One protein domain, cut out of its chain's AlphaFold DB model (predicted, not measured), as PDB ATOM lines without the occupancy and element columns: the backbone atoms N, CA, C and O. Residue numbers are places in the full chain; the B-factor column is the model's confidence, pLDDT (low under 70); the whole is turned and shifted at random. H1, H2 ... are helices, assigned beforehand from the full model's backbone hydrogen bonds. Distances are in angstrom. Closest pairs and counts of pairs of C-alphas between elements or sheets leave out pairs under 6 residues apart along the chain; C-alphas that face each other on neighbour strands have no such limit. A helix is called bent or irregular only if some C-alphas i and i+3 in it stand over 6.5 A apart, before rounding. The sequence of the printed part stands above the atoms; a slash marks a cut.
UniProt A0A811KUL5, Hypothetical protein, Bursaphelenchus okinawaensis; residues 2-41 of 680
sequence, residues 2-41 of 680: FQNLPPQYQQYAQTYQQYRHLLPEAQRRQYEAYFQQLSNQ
ATOM      1  N   PHE A   2      75.352 179.515  29.316       95.00
ATOM      2  CA  PHE A   2      75.724 180.904  28.983       95.00
ATOM      3  C   PHE A   2      77.130 181.353  29.424       95.00
ATOM      4  O   PHE A   2      77.689 182.256  28.815       95.00
ATOM      5  N   GLN A   3      77.721 180.714  30.440       91.12
ATOM      6  CA  GLN A   3      79.060 181.058  30.951       91.12
ATOM      7  C   GLN A   3      80.196 180.827  29.934       91.12
ATOM      8  O   GLN A   3      81.214 181.505  30.011       91.12
ATOM      9  N   ASN A   4      80.011 179.928  28.959       93.44
ATOM     10  CA  ASN A   4      81.041 179.577  27.968       93.44
ATOM     11  C   ASN A   4      80.913 180.378  26.658       93.44
ATOM     12  O   ASN A   4      81.616 180.106  25.682       93.44
ATOM     13  N   LEU A   5      79.989 181.341  26.601       95.19
ATOM     14  CA  LEU A   5      79.791 182.176  25.422       95.19
ATOM     15  C   LEU A   5      80.930 183.202  25.276       95.19
ATOM     16  O   LEU A   5      81.385 183.746  26.290       95.19
ATOM     17  N   PRO A   6      81.356 183.521  24.036       94.06
ATOM     18  CA  PRO A   6      82.287 184.618  23.789       94.06
ATOM     19  C   PRO A   6      81.799 185.923  24.441       94.06
ATOM     20  O   PRO A   6      80.583 186.147  24.469       94.06
ATOM     21  N   PRO A   7      82.694 186.824  24.892       93.50
ATOM     22  CA  PRO A   7      82.306 188.087  25.524       93.50
ATOM     23  C   PRO A   7      81.273 188.892  24.724       93.50
ATOM     24  O   PRO A   7      80.322 189.404  25.309       93.50
ATOM     25  N   GLN A   8      81.369 188.912  23.386       95.56
ATOM     26  CA  GLN A   8      80.401 189.610  22.529       95.56
ATOM     27  C   GLN A   8      78.964 189.047  22.581       95.56
ATOM     28  O   GLN A   8      78.029 189.745  22.202       95.56
ATOM     29  N   TYR A   9      78.763 187.817  23.071       96.56
ATOM     30  CA  TYR A   9      77.445 187.193  23.240       96.56
ATOM     31  C   TYR A   9      76.944 187.188  24.692       96.56
ATOM     32  O   TYR A   9      75.780 186.858  24.925       96.56
ATOM     33  N   GLN A  10      77.764 187.580  25.677       95.38
ATOM     34  CA  GLN A  10      77.348 187.582  27.086       95.38
ATOM     35  C   GLN A  10      76.240 188.608  27.368       95.38
ATOM     36  O   GLN A  10      75.307 188.303  28.108       95.38
ATOM     37  N   GLN A  11      76.271 189.777  26.719       95.75
ATOM     38  CA  GLN A  11      75.195 190.767  26.830       95.75
ATOM     39  C   GLN A  11      73.869 190.221  26.271       95.75
ATOM     40  O   GLN A  11      72.844 190.283  26.946       95.75
ATOM     41  N   TYR A  12      73.893 189.592  25.090       96.69
ATOM     42  CA  TYR A  12      72.712 188.947  24.501       96.69
ATOM     43  C   TYR A  12      72.172 187.809  25.373       96.69
ATOM     44  O   TYR A  12      70.959 187.647  25.482       96.69
ATOM     45  N   ALA A  13      73.048 187.045  26.031       97.25
ATOM     46  CA  ALA A  13      72.654 186.013  26.985       97.25
ATOM     47  C   ALA A  13      71.967 186.589  28.237       97.25
ATOM     48  O   ALA A  13      70.967 186.031  28.689       97.25
ATOM     49  N   GLN A  14      72.461 187.707  28.776       97.31
ATOM     50  CA  GLN A  14      71.830 188.412  29.899       97.31
ATOM     51  C   GLN A  14      70.455 188.966  29.508       97.31
ATOM     52  O   GLN A  14      69.476 188.727  30.213       97.31
ATOM     53  N   THR A  15      70.351 189.629  28.351       97.62
ATOM     54  CA  THR A  15      69.067 190.089  27.802       97.62
ATOM     55  C   THR A  15      68.115 188.910  27.594       97.62
ATOM     56  O   THR A  15      66.982 188.949  28.064       97.62
ATOM     57  N   TYR A  16      68.568 187.814  26.982       98.00
ATOM     58  CA  TYR A  16      67.749 186.614  26.830       98.00
ATOM     59  C   TYR A  16      67.238 186.091  28.180       98.00
ATOM     60  O   TYR A  16      66.040 185.864  28.321       98.00
ATOM     61  N   GLN A  17      68.094 185.965  29.200       97.44
ATOM     62  CA  GLN A  17      67.664 185.534  30.536       97.44
ATOM     63  C   GLN A  17      66.634 186.478  31.168       97.44
ATOM     64  O   GLN A  17      65.672 185.993  31.765       97.44
ATOM     65  N   GLN A  18      66.793 187.793  30.998       98.00
ATOM     66  CA  GLN A  18      65.841 188.793  31.481       98.00
ATOM     67  C   GLN A  18      64.465 188.633  30.814       98.00
ATOM     68  O   GLN A  18      63.452 188.613  31.510       98.00
ATOM     69  N   TYR A  19      64.414 188.457  29.490       97.88
ATOM     70  CA  TYR A  19      63.162 188.431  28.719       97.88
ATOM     71  C   TYR A  19      62.608 187.017  28.429       97.88
ATOM     72  O   TYR A  19      61.512 186.903  27.883       97.88
ATOM     73  N   ARG A  20      63.283 185.924  28.837       97.62
ATOM     74  CA  ARG A  20      62.885 184.526  28.513       97.62
ATOM     75  C   ARG A  20      61.464 184.136  28.927       97.62
ATOM     76  O   ARG A  20      60.928 183.165  28.404       97.62
ATOM     77  N   HIS A  21      60.899 184.836  29.908       97.50
ATOM     78  CA  HIS A  21      59.563 184.590  30.449       97.50
ATOM     79  C   HIS A  21      58.448 185.274  29.636       97.50
ATOM     80  O   HIS A  21      57.283 184.936  29.807       97.50
ATOM     81  N   LEU A  22      58.810 186.204  28.745       97.94
ATOM     82  CA  LEU A  22      57.906 186.908  27.828       97.94
ATOM     83  C   LEU A  22      57.942 186.322  26.406       97.94
ATOM     84  O   LEU A  22      57.111 186.670  25.571       97.94
ATOM     85  N   LEU A  23      58.899 185.432  26.120       96.94
ATOM     86  CA  LEU A  23      59.015 184.744  24.837       96.94
ATOM     87  C   LEU A  23      58.096 183.509  24.790       96.94
ATOM     88  O   LEU A  23      58.154 182.681  25.705       96.94
ATOM     89  N   PRO A  24      57.316 183.309  23.709       97.88
ATOM     90  CA  PRO A  24      56.618 182.051  23.459       97.88
ATOM     91  C   PRO A  24      57.588 180.864  23.462       97.88
ATOM     92  O   PRO A  24      58.716 180.976  22.976       97.88
ATOM     93  N   GLU A  25      57.148 179.701  23.951       96.88
ATOM     94  CA  GLU A  25      58.046 178.560  24.183       96.88
ATOM     95  C   GLU A  25      58.815 178.115  22.926       96.88
ATOM     96  O   GLU A  25      59.993 177.773  23.014       96.88
ATOM     97  N   ALA A  26      58.194 178.188  21.745       96.94
ATOM     98  CA  ALA A  26      58.859 177.881  20.478       96.94
ATOM     99  C   ALA A  26      60.069 178.800  20.206       96.94
ATOM    100  O   ALA A  26      61.138 178.312  19.842       96.94
ATOM    101  N   GLN A  27      59.936 180.111  20.443       96.75
ATOM    102  CA  GLN A  27      61.049 181.060  20.316       96.75
ATOM    103  C   GLN A  27      62.088 180.842  21.421       96.75
ATOM    104  O   GLN A  27      63.286 180.857  21.145       96.75
ATOM    105  N   ARG A  28      61.644 180.572  22.657       98.19
ATOM    106  CA  ARG A  28      62.527 180.246  23.788       98.19
ATOM    107  C   ARG A  28      63.463 179.078  23.442       98.19
ATOM    108  O   ARG A  28      64.679 179.218  23.529       98.19
ATOM    109  N   ARG A  29      62.907 177.973  22.928       97.62
ATOM    110  CA  ARG A  29      63.677 176.795  22.483       97.62
ATOM    111  C   ARG A  29      64.625 177.103  21.312       97.62
ATOM    112  O   ARG A  29      65.718 176.548  21.274       97.62
ATOM    113  N   GLN A  30      64.254 177.991  20.382       97.50
ATOM    114  CA  GLN A  30      65.137 178.417  19.283       97.50
ATOM    115  C   GLN A  30      66.356 179.206  19.783       97.50
ATOM    116  O   GLN A  30      67.482 178.898  19.391       97.50
ATOM    117  N   TYR A  31      66.161 180.178  20.682       97.44
ATOM    118  CA  TYR A  31      67.274 180.901  21.305       97.44
ATOM    119  C   TYR A  31      68.140 179.977  22.167       97.44
ATOM    120  O   TYR A  31      69.366 180.074  22.121       97.44
ATOM    121  N   GLU A  32      67.533 179.045  22.906       97.25
ATOM    122  CA  GLU A  32      68.268 178.026  23.659       97.25
ATOM    123  C   GLU A  32      69.152 177.162  22.742       97.25
ATOM    124  O   GLU A  32      70.357 177.067  22.978       97.25
ATOM    125  N   ALA A  33      68.619 176.630  21.639       97.44
ATOM    126  CA  ALA A  33      69.411 175.877  20.664       97.44
ATOM    127  C   ALA A  33      70.570 176.708  20.071       97.44
ATOM    128  O   ALA A  33      71.696 176.216  19.970       97.44
ATOM    129  N   TYR A  34      70.326 177.982  19.744       97.12
ATOM    130  CA  TYR A  34      71.342 178.897  19.211       97.12
ATOM    131  C   TYR A  34      72.482 179.167  20.208       97.12
ATOM    132  O   TYR A  34      73.658 179.001  19.877       97.12
ATOM    133  N   PHE A  35      72.161 179.520  21.458       97.31
ATOM    134  CA  PHE A  35      73.178 179.722  22.493       97.31
ATOM    135  C   PHE A  35      73.913 178.421  22.846       97.31
ATOM    136  O   PHE A  35      75.094 178.468  23.196       97.31
ATOM    137  N   GLN A  36      73.265 177.259  22.724       96.19
ATOM    138  CA  GLN A  36      73.927 175.973  22.923       96.19
ATOM    139  C   GLN A  36      74.932 175.684  21.800       96.19
ATOM    140  O   GLN A  36      76.079 175.343  22.092       96.19
ATOM    141  N   GLN A  37      74.559 175.930  20.539       95.50
ATOM    142  CA  GLN A  37      75.458 175.828  19.386       95.50
ATOM    143  C   GLN A  37      76.673 176.760  19.524       95.50
ATOM    144  O   GLN A  37      77.805 176.301  19.360       95.50
ATOM    145  N   LEU A  38      76.465 178.027  19.902       95.19
ATOM    146  CA  LEU A  38      77.553 178.972  20.191       95.19
ATOM    147  C   LEU A  38      78.467 178.481  21.324       95.19
ATOM    148  O   LEU A  38      79.688 178.555  21.204       95.19
ATOM    149  N   SER A  39      77.901 177.951  22.415       95.69
ATOM    150  CA  SER A  39      78.706 177.440  23.534       95.69
ATOM    151  C   SER A  39      79.540 176.210  23.154       95.69
ATOM    152  O   SER A  39      80.661 176.062  23.636       95.69
ATOM    153  N   ASN A  40      79.039 175.377  22.235       92.50
ATOM    154  CA  ASN A  40      79.754 174.207  21.726       92.50
ATOM    155  C   ASN A  40      80.872 174.598  20.744       92.50
ATOM    156  O   ASN A  40      81.957 174.029  20.811       92.50
ATOM    157  N   GLN A  41      80.653 175.603  19.885       89.12
ATOM    158  CA  GLN A  41      81.698 176.148  19.002       89.12
ATOM    159  C   GLN A  41      82.881 176.726  19.793       89.12
ATOM    160  O   GLN A  41      84.027 176.617  19.362       89.12
TER     161      GLN A  41
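What this domain is: This is residues 2 to 41 of the 680 residues of the protein "Hypothetical protein" of Bursaphelenchus okinawaensis (UniProt A0A811KUL5). Two helices, H1 and H2, lie side by side and run opposite ways, the two arms of a narrow U that is joined at one end by residues 20 to 24. At the other end residues 2 to 6 make a bend that leads into H1, with Phe 2 folded back beside the helices. The pairing of the arms is loose, with few C-alphas close together. The printed part has 40 residues with two named helices, H1 then H2, and no named strand, and its class is all helix. It is compact, with a radius of gyration of the C-alphas of 9.9 A, and only just elongated, spanning 25 by 17 by 12 A.

Where its parts are: Start at C-alpha 2, at (75.724, 180.904, 28.983). Go on to C-alpha 7 at (82.306, 188.087, 25.524), where H1, residues 7 to 19, begins; it is 19.4 A from first to last C-alpha. H1 is only just irregular: C-alphas 8 and 11 are 6.9 A apart. Then find H2, residues 25 to 41, which is 24.3 A long and ends at C-alpha 41, at (81.698, 176.148, 19.002).

How they stand to each other: Look at Ala 13 and Phe 35, whose C-alphas, 7.7 A apart, are the closest of H1 and H2. The two helices are close but not clearly touching, with 2 pairs of C-alphas within 8 A. They stand at a shallow tilt of 20 degrees, opposite ways, though the line of H1 is a rough one. In H2 every O i to N i+4 pair is within hydrogen-bond range; in H1 7 of 9 are.

The domain as a whole: The C-alphas farthest apart are those of Leu 22 and Gln 41, at 27.6 A. The link from H1 to H2 is tight, and the printed part has no cut. In the B-factor column you find a mean pLDDT of the printed part of 96.2, and no printed residue is under 70.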